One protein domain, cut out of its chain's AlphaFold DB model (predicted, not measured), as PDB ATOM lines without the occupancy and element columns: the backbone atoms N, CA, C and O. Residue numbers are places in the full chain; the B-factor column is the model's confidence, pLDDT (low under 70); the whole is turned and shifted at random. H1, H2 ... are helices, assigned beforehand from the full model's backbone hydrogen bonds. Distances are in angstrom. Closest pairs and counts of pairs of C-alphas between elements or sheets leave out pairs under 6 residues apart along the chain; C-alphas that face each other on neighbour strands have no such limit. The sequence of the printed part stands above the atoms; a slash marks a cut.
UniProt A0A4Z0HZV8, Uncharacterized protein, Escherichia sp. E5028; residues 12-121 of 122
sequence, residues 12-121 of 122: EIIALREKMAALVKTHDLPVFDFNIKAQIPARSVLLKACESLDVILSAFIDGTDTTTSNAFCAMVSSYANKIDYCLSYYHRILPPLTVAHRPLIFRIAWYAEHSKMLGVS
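What this domain is: This is residues 12 to 121 of the 122 residues of an uncharacterized protein of Escherichia sp. E5028 (UniProt A0A4Z0HZV8). Two long helices, H2 and H3, fold back on each other as a hairpin in the middle of the domain; H5 begins beside H3 and crosses over to pack on H2, while H1 crosses the first turns of H3 on the other side of the hairpin. The very short H4 packs on the first half of H5, and a long link, residues 27 to 42, joins H1 to H2. The printed part has 110 residues with five named helices, H1 to H5 in order, and no named strand; its class is all helix. It is compact, with a radius of gyration of the C-alphas of 13.8 A, and spans 40 by 33 by 26 A.

Where its parts are: Find C-alpha 12 at (115.730, 139.252, 221.230); from there H1 runs over residues 12 to 26, 21.1 A from first to last C-alpha. Next comes H2, residues 43 to 61, 26.5 A long, with a kink of 27 degrees near residue 52. Go on to C-alpha 70 at (118.775, 130.634, 212.469), where H3 begins; it is the longest helix, residues 70 to 90, 29.4 A. H4 has four residues, 97 to 100. H5, residues 104 to 119, spans 22.9 A and ends at C-alpha 119 at (140.208, 144.939, 190.420).

How they stand to each other: Begin at H3, which with H5 is a hub, each touching three other helices. H2 and H3 form a helical hairpin and touch at a shallow tilt of 29 degrees, opposite ways; their closest C-alphas, of Leu 46 and Ile 83, are 6.4 A apart. H5 touches H2 at a steep tilt of 44 degrees, opposite ways, with the C-alphas of Glu 51 and Ala 112 closest at 4.4 A. With residues 104 to 108 alone, H5 touches H3 at a steep tilt of 51 degrees, the same way; look at the closest C-alphas, of Asn 81 and Leu 104, 6.9 A apart. H1 touches H3 with residues 16 to 20 alone, the same way at a steep tilt of 53 degrees, the C-alphas of Leu 16 and Phe 72 being closest at 6.3 A. H4 touches H5, with the C-alphas of Val 99 and Arg 107 closest at 6.1 A. H1 and H2 are apart, and so are H1 and H5. In H1, H3 and H5 every O i to N i+4 pair is within hydrogen-bond range, in H2 14 of 15; H4 is too short for such a pair.

The domain as a whole: The two C-alphas farthest apart, of Glu 12 and Ser 121, are 44.8 A from each other. The printed part has no cut. The link from H1 to H2 is long, with 16 residues, and that from H4 to H5 is tight, with 3. The mean pLDDT of the printed part is 91.5; look for low confidence, under 70, at residues 119 to 121, of which 119 belongs to H5.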
ATOM      1  N   GLU A  12     115.077 140.198 222.142       89.00
ATOM      2  CA  GLU A  12     115.730 139.252 221.230       89.00
ATOM      3  C   GLU A  12     115.987 139.902 219.868       89.00
ATOM      4  O   GLU A  12     117.067 139.772 219.286       89.00
ATOM      5  N   ILE A  13     115.016 140.677 219.378       88.94
ATOM      6  CA  ILE A  13     115.160 141.428 218.128       88.94
ATOM      7  C   ILE A  13     116.196 142.546 218.273       88.94
ATOM      8  O   ILE A  13     116.955 142.798 217.335       88.94
ATOM      9  N   ILE A  14     116.256 143.210 219.432       92.25
ATOM     10  CA  ILE A  14     117.295 144.204 219.733       92.25
ATOM     11  C   ILE A  14     118.678 143.545 219.701       92.25
ATOM     12  O   ILE A  14     119.545 144.020 218.967       92.25
ATOM     13  N   ALA A  15     118.861 142.407 220.376       92.06
ATOM     14  CA  ALA A  15     120.127 141.676 220.377       92.06
ATOM     15  C   ALA A  15     120.558 141.238 218.961       92.06
ATOM     16  O   ALA A  15     121.727 141.366 218.592       92.06
ATOM     17  N   LEU A  16     119.620 140.780 218.121       92.38
ATOM     18  CA  LEU A  16     119.904 140.450 216.717       92.38
ATOM     19  C   LEU A  16     120.342 141.675 215.904       92.38
ATOM     20  O   LEU A  16     121.268 141.580 215.096       92.38
ATOM     21  N   ARG A  17     119.707 142.834 216.121       91.62
ATOM     22  CA  ARG A  17     120.077 144.095 215.455       91.62
ATOM     23  C   ARG A  17     121.463 144.566 215.865       91.62
ATOM     24  O   ARG A  17     122.230 144.970 214.997       91.62
ATOM     25  N   GLU A  18     121.791 144.486 217.148       93.81
ATOM     26  CA  GLU A  18     123.124 144.814 217.658       93.81
ATOM     27  C   GLU A  18     124.183 143.867 217.088       93.81
ATOM     28  O   GLU A  18     125.213 144.327 216.590       93.81
ATOM     29  N   LYS A  19     123.898 142.558 217.048       94.19
ATOM     30  CA  LYS A  19     124.781 141.564 216.420       94.19
ATOM     31  C   LYS A  19     124.997 141.864 214.931       94.19
ATOM     32  O   LYS A  19     126.126 141.793 214.448       94.19
ATOM     33  N   MET A  20     123.947 142.255 214.205       94.69
ATOM     34  CA  MET A  20     124.064 142.641 212.794       94.69
ATOM     35  C   MET A  20     124.865 143.935 212.625       94.69
ATOM     36  O   MET A  20     125.702 144.019 211.734       94.69
ATOM     37  N   ALA A  21     124.652 144.936 213.481       94.50
ATOM     38  CA  ALA A  21     125.414 146.182 213.447       94.50
ATOM     39  C   ALA A  21     126.913 145.941 213.698       94.50
ATOM     40  O   ALA A  21     127.756 146.534 213.022       94.50
ATOM     41  N   ALA A  22     127.249 145.034 214.620       95.25
ATOM     42  CA  ALA A  22     128.624 144.612 214.856       95.25
ATOM     43  C   ALA A  22     129.226 143.927 213.620       95.25
ATOM     44  O   ALA A  22     130.314 144.307 213.195       95.25
ATOM     45  N   LEU A  23     128.504 142.987 212.996       94.75
ATOM     46  CA  LEU A  23     128.931 142.327 211.755       94.75
ATOM     47  C   LEU A  23     129.196 143.345 210.635       94.75
ATOM     48  O   LEU A  23     130.246 143.307 209.998       94.75
ATOM     49  N   VAL A  24     128.262 144.278 210.430       94.94
ATOM     50  CA  VAL A  24     128.367 145.348 209.429       94.94
ATOM     51  C   VAL A  24     129.638 146.162 209.630       94.94
ATOM     52  O   VAL A  24     130.370 146.391 208.674       94.94
ATOM     53  N   LYS A  25     129.934 146.549 210.874       94.44
ATOM     54  CA  LYS A  25     131.144 147.303 211.204       94.44
ATOM     55  C   LYS A  25     132.417 146.482 210.989       94.44
ATOM     56  O   LYS A  25     133.373 146.992 210.422       94.44
ATOM     57  N   THR A  26     132.435 145.229 211.442       94.75
ATOM     58  CA  THR A  26     133.608 144.343 211.339       94.75
ATOM     59  C   THR A  26     134.001 144.067 209.889       94.75
ATOM     60  O   THR A  26     135.186 143.972 209.587       94.75
ATOM     61  N   HIS A  27     133.018 143.955 208.997       93.69
ATOM     62  CA  HIS A  27     133.224 143.587 207.596       93.69
ATOM     63  C   HIS A  27     133.112 144.759 206.611       93.69
ATOM     64  O   HIS A  27     133.068 144.520 205.403       93.69
ATOM     65  N   ASP A  28     133.048 145.995 207.123       92.69
ATOM     66  CA  ASP A  28     132.876 147.235 206.351       92.69
ATOM     67  C   ASP A  28     131.717 147.157 205.339       92.69
ATOM     68  O   ASP A  28     131.818 147.530 204.169       92.69
ATOM     69  N   LEU A  29     130.590 146.590 205.781       96.50
ATOM     70  CA  LEU A  29     129.413 146.434 204.935       96.50
ATOM     71  C   LEU A  29     128.679 147.781 204.800       96.50
ATOM     72  O   LEU A  29     128.481 148.483 205.794       96.50
ATOM     73  N   PRO A  30     128.202 148.153 203.599       96.50
ATOM     74  CA  PRO A  30     127.522 149.425 203.406       96.50
ATOM     75  C   PRO A  30     126.174 149.470 204.138       96.50
ATOM     76  O   PRO A  30     125.348 148.557 204.028       96.50
ATOM     77  N   VAL A  31     125.920 150.583 204.827       94.69
ATOM     78  CA  VAL A  31     124.624 150.904 205.441       94.69
ATOM     79  C   VAL A  31     123.879 151.879 204.539       94.69
ATOM     80  O   VAL A  31     124.354 152.983 204.288       94.69
ATOM     81  N   PHE A  32     122.711 151.473 204.050       94.19
ATOM     82  CA  PHE A  32     121.882 152.283 203.161       94.19
ATOM     83  C   PHE A  32     120.415 151.852 203.231       94.19
ATOM     84  O   PHE A  32     120.111 150.694 203.540       94.19
ATOM     85  N   ASP A  33     119.497 152.765 202.909       89.88
ATOM     86  CA  ASP A  33     118.103 152.403 202.666       89.88
ATOM     87  C   ASP A  33     117.931 151.915 201.223       89.88
ATOM     88  O   ASP A  33     117.946 152.692 200.268       89.88
ATOM     89  N   PHE A  34     117.739 150.605 201.065       86.81
ATOM     90  CA  PHE A  34     117.540 149.977 199.757       86.81
ATOM     91  C   PHE A  34     116.252 150.429 199.042       86.81
ATOM     92  O   PHE A  34     116.122 150.204 197.840       86.81
ATOM     93  N   ASN A  35     115.310 151.071 199.747       86.12
ATOM     94  CA  ASN A  35     114.101 151.642 199.147       86.12
ATOM     95  C   ASN A  35     114.333 153.051 198.585       86.12
ATOM     96  O   ASN A  35     113.523 153.547 197.801       86.12
ATOM     97  N   ILE A  36     115.432 153.712 198.960       91.25
ATOM     98  CA  ILE A  36     115.757 155.066 198.516       91.25
ATOM     99  C   ILE A  36     116.840 154.970 197.445       91.25
ATOM    100  O   ILE A  36     118.024 154.854 197.743       91.25
ATOM    101  N   LYS A  37     116.445 155.085 196.169       89.31
ATOM    102  CA  LYS A  37     117.356 154.963 195.010       89.31
ATOM    103  C   LYS A  37     118.624 155.823 195.128       89.31
ATOM    104  O   LYS A  37     119.692 155.395 194.710       89.31
ATOM    105  N   ALA A  38     118.512 157.029 195.687       93.19
ATOM    106  CA  ALA A  38     119.641 157.947 195.857       93.19
ATOM    107  C   ALA A  38     120.675 157.479 196.901       93.19
ATOM    108  O   ALA A  38     121.797 157.970 196.894       93.19
ATOM    109  N   GLN A  39     120.306 156.550 197.786       95.12
ATOM    110  CA  GLN A  39     121.194 155.979 198.798       95.12
ATOM    111  C   GLN A  39     121.848 154.669 198.348       95.12
ATOM    112  O   GLN A  39     122.676 154.130 199.077       95.12
ATOM    113  N   ILE A  40     121.498 154.141 197.168       96.38
ATOM    114  CA  ILE A  40     122.079 152.895 196.665       96.38
ATOM    115  C   ILE A  40     123.583 153.103 196.425       96.38
ATOM    116  O   ILE A  40     123.947 153.967 195.622       96.38
ATOM    117  N   PRO A  41     124.466 152.324 197.083       96.44
ATOM    118  CA  PRO A  41     125.905 152.503 196.955       96.44
ATOM    119  C   PRO A  41     126.408 152.267 195.530       96.44
ATOM    120  O   PRO A  41     125.780 151.578 194.716       96.44
ATOM    121  N   ALA A  42     127.592 152.809 195.244       95.88
ATOM    122  CA  ALA A  42     128.289 152.562 193.991       95.88
ATOM    123  C   ALA A  42     128.552 151.063 193.785       95.88
ATOM    124  O   ALA A  42     128.754 150.307 194.739       95.88
ATOM    125  N   ARG A  43     128.618 150.648 192.515       95.12
ATOM    126  CA  ARG A  43     128.890 149.261 192.118       95.12
ATOM    127  C   ARG A  43     130.080 148.651 192.859       95.12
ATOM    128  O   ARG A  43     129.970 147.539 193.354       95.12
ATOM    129  N   SER A  44     131.207 149.360 192.912       95.00
ATOM    130  CA  SER A  44     132.439 148.872 193.544       95.00
ATOM    131  C   SER A  44     132.250 148.570 195.031       95.00
ATOM    132  O   SER A  44     132.726 147.548 195.505       95.00
ATOM    133  N   VAL A  45     131.497 149.410 195.746       96.31
ATOM    134  CA  VAL A  45     131.186 149.219 197.170       96.31
ATOM    135  C   VAL A  45     130.321 147.973 197.372       96.31
ATOM    136  O   VAL A  45     130.599 147.162 198.250       96.31
ATOM    137  N   LEU A  46     129.297 147.782 196.534       97.25
ATOM    138  CA  LEU A  46     128.425 146.605 196.610       97.25
ATOM    139  C   LEU A  46     129.158 145.304 196.258       97.25
ATOM    140  O   LEU A  46     128.966 144.297 196.932       97.25
ATOM    141  N   LEU A  47     130.014 145.324 195.233       96.81
ATOM    142  CA  LEU A  47     130.841 144.173 194.862       96.81
ATOM    143  C   LEU A  47     131.847 143.822 195.965       96.81
ATOM    144  O   LEU A  47     132.005 142.649 196.295       96.81
ATOM    145  N   LYS A  48     132.452 144.830 196.606       95.69
ATOM    146  CA  LYS A  48     133.334 144.610 197.756       95.69
ATOM    147  C   LYS A  48     132.587 143.997 198.940       95.69
ATOM    148  O   LYS A  48     133.099 143.086 199.583       95.69
ATOM    149  N   ALA A  49     131.350 144.431 199.184       97.12
ATOM    150  CA  ALA A  49     130.492 143.819 200.194       97.12
ATOM    151  C   ALA A  49     130.199 142.338 199.889       97.12
ATOM    152  O   ALA A  49     130.124 141.537 200.819       97.12
ATOM    153  N   CYS A  50     130.072 141.949 198.614       97.81
ATOM    154  CA  CYS A  50     129.919 140.542 198.236       97.81
ATOM    155  C   CYS A  50     131.131 139.686 198.613       97.81
ATOM    156  O   CYS A  50     130.925 138.549 199.017       97.81
ATOM    157  N   GLU A  51     132.359 140.212 198.558       96.56
ATOM    158  CA  GLU A  51     133.549 139.482 199.029       96.56
ATOM    159  C   GLU A  51     133.457 139.154 200.524       96.56
ATOM    160  O   GLU A  51     133.694 138.018 200.927       96.56
ATOM    161  N   SER A  52     133.054 140.124 201.351       96.56
ATOM    162  CA  SER A  52     132.825 139.891 202.782       96.56
ATOM    163  C   SER A  52     131.668 138.917 203.026       96.56
ATOM    164  O   SER A  52     131.769 138.025 203.866       96.56
ATOM    165  N   LEU A  53     130.558 139.073 202.298       97.38
ATOM    166  CA  LEU A  53     129.377 138.220 202.446       97.38
ATOM    167  C   LEU A  53     129.629 136.776 202.007       97.38
ATOM    168  O   LEU A  53     129.051 135.879 202.608       97.38
ATOM    169  N   ASP A  54     130.475 136.546 201.007       96.56
ATOM    170  CA  ASP A  54     130.858 135.202 200.567       96.56
ATOM    171  C   ASP A  54     131.528 134.417 201.704       96.56
ATOM    172  O   ASP A  54     131.127 133.295 202.017       96.56
ATOM    173  N   VAL A  55     132.457 135.059 202.420       94.00
ATOM    174  CA  VAL A  55     133.117 134.479 203.601       94.00
ATOM    175  C   VAL A  55     132.111 134.205 204.720       94.00
ATOM    176  O   VAL A  55     132.081 133.104 205.270       94.00
ATOM    177  N   ILE A  56     131.265 135.188 205.047       94.00
ATOM    178  CA  ILE A  56     130.287 135.075 206.140       94.00
ATOM    179  C   ILE A  56     129.282 133.950 205.862       94.00
ATOM    180  O   ILE A  56     129.024 133.112 206.724       94.00
ATOM    181  N   LEU A  57     128.705 133.923 204.659       93.75
ATOM    182  CA  LEU A  57     127.690 132.940 204.289       93.75
ATOM    183  C   LEU A  57     128.281 131.531 204.177       93.75
ATOM    184  O   LEU A  57     127.613 130.576 204.566       93.75
ATOM    185  N   SER A  58     129.523 131.397 203.701       91.50
ATOM    186  CA  SER A  58     130.215 130.103 203.663       91.50
ATOM    187  C   SER A  58     130.449 129.561 205.074       91.50
ATOM    188  O   SER A  58     130.119 128.408 205.347       91.50
ATOM    189  N   ALA A  59     130.876 130.412 206.015       89.25
ATOM    190  CA  ALA A  59     131.084 130.014 207.407       89.25
ATOM    191  C   ALA A  59     129.807 129.478 208.086       89.25
ATOM    192  O   ALA A  59     129.886 128.557 208.908       89.25
ATOM    193  N   PHE A  60     128.634 130.014 207.718       87.38
ATOM    194  CA  PHE A  60     127.337 129.522 208.195       87.38
ATOM    195  C   PHE A  60     126.978 128.142 207.635       87.38
ATOM    196  O   PHE A  60     126.401 127.331 208.356       87.38
ATOM    197  N   ILE A  61     127.292 127.867 206.365       83.44
ATOM    198  CA  ILE A  61     126.973 126.580 205.725       83.44
ATOM    199  C   ILE A  61     127.913 125.479 206.201       83.44
ATOM    200  O   ILE A  61     127.453 124.383 206.517       83.44
ATOM    201  N   ASP A  62     129.205 125.781 206.300       82.81
ATOM    202  CA  ASP A  62     130.222 124.813 206.717       82.81
ATOM    203  C   ASP A  62     130.096 124.434 208.204       82.81
ATOM    204  O   ASP A  62     130.845 123.599 208.710       82.81
ATOM    205  N   GLY A  63     129.159 125.057 208.931       74.88
ATOM    206  CA  GLY A  63     128.919 124.816 210.352       74.88
ATOM    207  C   GLY A  63     130.049 125.315 211.250       74.88
ATOM    208  O   GLY A  63     130.061 125.018 212.441       74.88
ATOM    209  N   THR A  64     131.002 126.066 210.693       76.62
ATOM    210  CA  THR A  64     132.138 126.625 211.436       76.62
ATOM    211  C   THR A  64     131.710 127.698 212.433       76.62
ATOM    212  O   THR A  64     132.331 127.830 213.486       76.62
ATOM    213  N   ASP A  65     130.612 128.411 212.158       74.75
ATOM    214  CA  ASP A  65     129.964 129.289 213.131       74.75
ATOM    215  C   ASP A  65     128.782 128.587 213.817       74.75
ATOM    216  O   ASP A  65     127.613 128.777 213.481       74.75
ATOM    217  N   THR A  66     129.102 127.776 214.826       70.25
ATOM    218  CA  THR A  66     128.116 127.058 215.654       70.25
ATOM    219  C   THR A  66     127.365 127.962 216.635       70.25
ATOM    220  O   THR A  66     126.407 127.523 217.271       70.25
ATOM    221  N   THR A  67     127.781 129.225 216.774       73.06
ATOM    222  CA  THR A  67     127.195 130.190 217.721       73.06
ATOM    223  C   THR A  67     126.066 131.014 217.109       73.06
ATOM    224  O   THR A  67     125.397 131.800 217.790       73.06
ATOM    225  N   THR A  68     125.852 130.870 215.803       79.19
ATOM    226  CA  THR A  68     124.885 131.664 215.066       79.19
ATOM    227  C   THR A  68     123.501 131.012 215.058       79.19
ATOM    228  O   THR A  68     123.318 129.857 214.690       79.19
ATOM    229  N   SER A  69     122.492 131.784 215.473       85.50
ATOM    230  CA  SER A  69     121.094 131.357 215.447       85.50
ATOM    231  C   SER A  69     120.506 131.440 214.036       85.50
ATOM    232  O   SER A  69     120.872 132.311 213.242       85.50
ATOM    233  N   ASN A  70     119.504 130.603 213.746       87.50
ATOM    234  CA  ASN A  70     118.775 130.634 212.469       87.50
ATOM    235  C   ASN A  70     118.191 132.022 212.153       87.50
ATOM    236  O   ASN A  70     118.179 132.445 210.997       87.50
ATOM    237  N   ALA A  71     117.736 132.751 213.178       89.50
ATOM    238  CA  ALA A  71     117.225 134.110 213.026       89.50
ATOM    239  C   ALA A  71     118.318 135.087 212.561       89.50
ATOM    240  O   ALA A  71     118.072 135.925 211.691       89.50
ATOM    241  N   PHE A  72     119.541 134.945 213.079       93.00
ATOM    242  CA  PHE A  72     120.674 135.750 212.632       93.00
ATOM    243  C   PHE A  72     121.093 135.393 211.198       93.00
ATOM    244  O   PHE A  72     121.238 136.295 210.373       93.00
ATOM    245  N   CYS A  73     121.166 134.100 210.850       91.81
ATOM    246  CA  CYS A  73     121.393 133.654 209.466       91.81
ATOM    247  C   CYS A  73     120.382 134.259 208.486       91.81
ATOM    248  O   CYS A  73     120.754 134.731 207.407       91.81
ATOM    249  N   ALA A  74     119.096 134.276 208.856       91.75
ATOM    250  CA  ALA A  74     118.038 134.862 208.040       91.75
ATOM    251  C   ALA A  74     118.219 136.379 207.865       91.75
ATOM    252  O   ALA A  74     118.011 136.904 206.769       91.75
ATOM    253  N   MET A  75     118.658 137.084 208.913       94.44
ATOM    254  CA  MET A  75     118.932 138.522 208.858       94.44
ATOM    255  C   MET A  75     120.092 138.849 207.907       94.44
ATOM    256  O   MET A  75     119.952 139.728 207.053       94.44
ATOM    257  N   VAL A  76     121.198 138.103 207.988       95.69
ATOM    258  CA  VAL A  76     122.344 138.259 207.076       95.69
ATOM    259  C   VAL A  76     121.957 137.897 205.640       95.69
ATOM    260  O   VAL A  76     122.267 138.641 204.711       95.69
ATOM    261  N   SER A  77     121.202 136.812 205.445       95.06
ATOM    262  CA  SER A  77     120.710 136.402 204.120       95.06
ATOM    263  C   SER A  77     119.787 137.455 203.500       95.06
ATOM    264  O   SER A  77     119.882 137.750 202.312       95.06
ATOM    265  N   SER A  78     118.921 138.080 204.303       95.38
ATOM    266  CA  SER A  78     118.063 139.184 203.860       95.38
ATOM    267  C   SER A  78     118.882 140.404 203.431       95.38
ATOM    268  O   SER A  78     118.595 141.012 202.398       95.38
ATOM    269  N   TYR A  79     119.941 140.741 204.174       96.81
ATOM    270  CA  TYR A  79     120.880 141.792 203.783       96.81
ATOM    271  C   TYR A  79     121.590 141.461 202.461       96.81
ATOM    272  O   TYR A  79     121.573 142.274 201.537       96.81
ATOM    273  N   ALA A  80     122.131 140.250 202.321       97.50
ATOM    274  CA  ALA A  80     122.778 139.800 201.091       97.50
ATOM    275  C   ALA A  80     121.824 139.825 199.882       97.50
ATOM    276  O   ALA A  80     122.214 140.242 198.793       97.50
ATOM    277  N   ASN A  81     120.547 139.480 200.073       96.69
ATOM    278  CA  ASN A  81     119.543 139.554 199.013       96.69
ATOM    279  C   ASN A  81     119.285 141.000 198.551       96.69
ATOM    280  O   ASN A  81     119.039 141.235 197.370       96.69
ATOM    281  N   LYS A  82     119.376 141.987 199.454       96.56
ATOM    282  CA  LYS A  82     119.299 143.408 199.078       96.56
ATOM    283  C   LYS A  82     120.501 143.826 198.237       96.56
ATOM    284  O   LYS A  82     120.318 144.559 197.270       96.56
ATOM    285  N   ILE A  83     121.703 143.355 198.571       97.44
ATOM    286  CA  ILE A  83     122.913 143.610 197.774       97.44
ATOM    287  C   ILE A  83     122.774 143.000 196.371       97.44
ATOM    288  O   ILE A  83     122.947 143.718 195.388       97.44
ATOM    289  N   ASP A  84     122.378 141.726 196.273       97.06
ATOM    290  CA  ASP A  84     122.107 141.033 194.999       97.06
ATOM    291  C   ASP A  84     121.067 141.787 194.154       97.06
ATOM    292  O   ASP A  84     121.282 142.064 192.972       97.06
ATOM    293  N   TYR A  85     119.969 142.219 194.777       95.31
ATOM    294  CA  TYR A  85     118.967 143.043 194.109       95.31
ATOM    295  C   TYR A  85     119.554 144.365 193.605       95.31
ATOM    296  O   TYR A  85     119.287 144.774 192.478       95.31
ATOM    297  N   CYS A  86     120.383 145.043 194.401       96.75
ATOM    298  CA  CYS A  86     120.977 146.305 193.974       96.75
ATOM    299  C   CYS A  86     121.930 146.126 192.789       96.75
ATOM    300  O   CYS A  86     121.892 146.915 191.843       96.75
ATOM    301  N   LEU A  87     122.754 145.078 192.814       96.50
ATOM    302  CA  LEU A  87     123.678 144.757 191.730       96.50
ATOM    303  C   LEU A  87     122.930 144.402 190.439       96.50
ATOM    304  O   LEU A  87     123.223 144.967 189.384       96.50
ATOM    305  N   SER A  88     121.909 143.553 190.532       94.94
ATOM    306  CA  SER A  88     121.118 143.112 189.379       94.94
ATOM    307  C   SER A  88     120.205 144.205 188.813       94.94
ATOM    308  O   SER A  88     120.184 144.445 187.603       94.94
ATOM    309  N   TYR A  89     119.458 144.906 189.667       94.19
ATOM    310  CA  TYR A  89     118.444 145.867 189.241       94.19
ATOM    311  C   TYR A  89     119.016 147.260 188.965       94.19
ATOM    312  O   TYR A  89     118.778 147.814 187.887       94.19
ATOM    313  N   TYR A  90     119.770 147.833 189.910       94.00
ATOM    314  CA  TYR A  90     120.279 149.204 189.787       94.00
ATOM    315  C   TYR A  90     121.575 149.283 188.977       94.00
ATOM    316  O   TYR A  90     121.730 150.222 188.199       94.00
ATOM    317  N   HIS A  91     122.468 148.296 189.109       94.38
ATOM    318  CA  HIS A  91     123.772 148.294 188.424       94.38
ATOM    319  C   HIS A  91     123.844 147.382 187.194       94.38
ATOM    320  O   HIS A  91     124.854 147.401 186.494       94.38
ATOM    321  N   ARG A  92     122.776 146.626 186.897       94.50
ATOM    322  CA  ARG A  92     122.664 145.738 185.722       94.50
ATOM    323  C   ARG A  92     123.770 144.684 185.623       94.50
ATOM    324  O   ARG A  92     124.131 144.264 184.527       94.50
ATOM    325  N   ILE A  93     124.282 144.233 186.763       94.88
ATOM    326  CA  ILE A  93     125.245 143.137 186.832       94.88
ATOM    327  C   ILE A  93     124.463 141.873 187.118       94.88
ATOM    328  O   ILE A  93     123.934 141.699 188.210       94.88
ATOM    329  N   LEU A  94     124.362 141.011 186.117       92.75
ATOM    330  CA  LEU A  94     123.593 139.783 186.215       92.75
ATOM    331  C   LEU A  94     124.548 138.590 186.203       92.75
ATOM    332  O   LEU A  94     125.373 138.496 185.289       92.75
ATOM    333  N   PRO A  95     124.423 137.660 187.166       93.81
ATOM    334  CA  PRO A  95     125.079 136.371 187.065       93.81
ATOM    335  C   PRO A  95     124.634 135.644 185.786       93.81
ATOM    336  O   PRO A  95     123.503 135.837 185.324       93.81
ATOM    337  N   PRO A  96     125.474 134.762 185.217       94.50
ATOM    338  CA  PRO A  96     125.058 133.903 184.114       94.50
ATOM    339  C   PRO A  96     123.857 133.043 184.530       94.50
ATOM    340  O   PRO A  96     123.694 132.719 185.707       94.50
ATOM    341  N   LEU A  97     123.034 132.615 183.566       93.31
ATOM    342  CA  LEU A  97     121.806 131.843 183.834       93.31
ATOM    343  C   LEU A  97     122.048 130.579 184.677       93.31
ATOM    344  O   LEU A  97     121.205 130.193 185.485       93.31
ATOM    345  N   THR A  98     123.225 129.968 184.540       93.69
ATOM    346  CA  THR A  98     123.669 128.803 185.325       93.69
ATOM    347  C   THR A  98     123.788 129.086 186.828       93.69
ATOM    348  O   THR A  98     123.678 128.155 187.631       93.69
ATOM    349  N   VAL A  99     123.977 130.355 187.202       95.31
ATOM    350  CA  VAL A  99     124.116 130.860 188.575       95.31
ATOM    351  C   VAL A  99     122.871 131.637 189.020       95.31
ATOM    352  O   VAL A  99     122.477 131.535 190.178       95.31
ATOM    353  N   ALA A 100     122.197 132.361 188.121       91.75
ATOM    354  CA  ALA A 100     121.062 133.230 188.447       91.75
ATOM    355  C   ALA A 100     119.897 132.505 189.153       91.75
ATOM    356  O   ALA A 100     119.220 133.090 189.995       91.75
ATOM    357  N   HIS A 101     119.691 131.220 188.856       89.88
ATOM    358  CA  HIS A 101     118.644 130.393 189.473       89.88
ATOM    359  C   HIS A 101     119.128 129.565 190.674       89.88
ATOM    360  O   HIS A 101     118.384 128.739 191.203       89.88
ATOM    361  N   ARG A 102     120.381 129.743 191.103       93.38
ATOM    362  CA  ARG A 102     120.956 129.039 192.255       93.38
ATOM    363  C   ARG A 102     120.647 129.774 193.560       93.38
ATOM    364  O   ARG A 102     120.299 130.955 193.519       93.38
ATOM    365  N   PRO A 103     120.776 129.102 194.721       93.75
ATOM    366  CA  PRO A 103     120.677 129.749 196.028       93.75
ATOM    367  C   PRO A 103     121.532 131.018 196.137       93.75
ATOM    368  O   PRO A 103     122.578 131.121 195.497       93.75
ATOM    369  N   LEU A 104     121.091 131.966 196.971       94.94
ATOM    370  CA  LEU A 104     121.693 133.299 197.115       94.94
ATOM    371  C   LEU A 104     123.215 133.256 197.306       94.94
ATOM    372  O   LEU A 104     123.911 134.045 196.677       94.94
ATOM    373  N   ILE A 105     123.730 132.315 198.103       93.94
ATOM    374  CA  ILE A 105     125.171 132.188 198.355       93.94
ATOM    375  C   ILE A 105     125.982 132.025 197.064       93.94
ATOM    376  O   ILE A 105     126.987 132.699 196.894       93.94
ATOM    377  N   PHE A 106     125.505 131.234 196.098       95.50
ATOM    378  CA  PHE A 106     126.207 131.051 194.825       95.50
ATOM    379  C   PHE A 106     126.220 132.329 193.986       95.50
ATOM    380  O   PHE A 106     127.177 132.584 193.258       95.50
ATOM    381  N   ARG A 107     125.163 133.143 194.081       97.06
ATOM    382  CA  ARG A 107     125.111 134.441 193.397       97.06
ATOM    383  C   ARG A 107     126.064 135.439 194.053       97.06
ATOM    384  O   ARG A 107     126.782 136.131 193.341       97.06
ATOM    385  N   ILE A 108     126.121 135.467 195.386       97.88
ATOM    386  CA  ILE A 108     127.073 136.291 196.146       97.88
ATOM    387  C   ILE A 108     128.521 135.898 195.835       97.88
ATOM    388  O   ILE A 108     129.306 136.783 195.500       97.88
ATOM    389  N   ALA A 109     128.842 134.602 195.840       96.81
ATOM    390  CA  ALA A 109     130.156 134.088 195.457       96.81
ATOM    391  C   ALA A 109     130.547 134.535 194.040       96.81
ATOM    392  O   ALA A 109     131.661 134.997 193.798       96.81
ATOM    393  N   TRP A 110     129.604 134.488 193.093       97.44
ATOM    394  CA  TRP A 110     129.853 134.974 191.738       97.44
ATOM    395  C   TRP A 110     130.160 136.478 191.693       97.44
ATOM    396  O   TRP A 110     131.103 136.877 191.010       97.44
ATOM    397  N   TYR A 111     129.425 137.322 192.428       97.50
ATOM    398  CA  TYR A 111     129.745 138.754 192.510       97.50
ATOM    399  C   TYR A 111     131.094 139.012 193.190       97.50
ATOM    400  O   TYR A 111     131.811 139.918 192.767       97.50
ATOM    401  N   ALA A 112     131.454 138.230 194.211       96.88
ATOM    402  CA  ALA A 112     132.748 138.324 194.885       96.88
ATOM    403  C   ALA A 112     133.906 138.021 193.920       96.88
ATOM    404  O   ALA A 112     134.864 138.787 193.839       96.88
ATOM    405  N   GLU A 113     133.794 136.957 193.124       95.94
ATOM    406  CA  GLU A 113     134.773 136.648 192.075       95.94
ATOM    407  C   GLU A 113     134.789 137.714 190.973       95.94
ATOM    408  O   GLU A 113     135.853 138.162 190.542       95.94
ATOM    409  N   HIS A 114     133.615 138.201 190.562       93.44
ATOM    410  CA  HIS A 114     133.504 139.279 189.581       93.44
ATOM    411  C   HIS A 114     134.181 140.575 190.060       93.44
ATOM    412  O   HIS A 114     134.833 141.257 189.268       93.44
ATOM    413  N   SER A 115     134.080 140.895 191.356       93.69
ATOM    414  CA  SER A 115     134.776 142.022 191.993       93.69
ATOM    415  C   SER A 115     136.289 141.936 191.785       93.69
ATOM    416  O   SER A 115     136.915 142.886 191.308       93.69
ATOM    417  N   LYS A 116     136.870 140.759 192.054       90.38
ATOM    418  CA  LYS A 116     138.310 140.506 191.911       90.38
ATOM    419  C   LYS A 116     138.761 140.669 190.460       90.38
ATOM    420  O   LYS A 116     139.765 141.325 190.208       90.38
ATOM    421  N   MET A 117     137.993 140.151 189.499       86.06
ATOM    422  CA  MET A 117     138.306 140.289 188.068       86.06
ATOM    423  C   MET A 117     138.363 141.756 187.613       86.06
ATOM    424  O   MET A 117     139.232 142.127 186.825       86.06
ATOM    425  N   LEU A 118     137.470 142.606 188.132       80.38
ATOM    426  CA  LEU A 118     137.478 144.040 187.832       80.38
ATOM    427  C   LEU A 118     138.654 144.774 188.494       80.38
ATOM    428  O   LEU A 118     139.195 145.696 187.891       80.38
ATOM    429  N   GLY A 119     139.068 144.360 189.696       62.16
ATOM    430  CA  GLY A 119     140.208 144.939 190.420       62.16
ATOM    431  C   GLY A 119     141.588 144.539 189.882       62.16
ATOM    432  O   GLY A 119     142.561 145.235 190.132       62.16
ATOM    433  N   VAL A 120     141.693 143.459 189.101       52.03
ATOM    434  CA  VAL A 120     142.932 143.096 188.374       52.03
ATOM    435  C   VAL A 120     143.140 143.978 187.125       52.03
ATOM    436  O   VAL A 120     144.196 143.945 186.502       52.03
ATOM    437  N   SER A 121     142.146 144.799 186.766       40.28
ATOM    438  CA  SER A 121     142.172 145.678 185.588       40.28
ATOM    439  C   SER A 121     142.467 147.154 185.914       40.28
ATOM    440  O   SER A 121     142.305 148.000 185.035       40.28
TER     441      SER A 121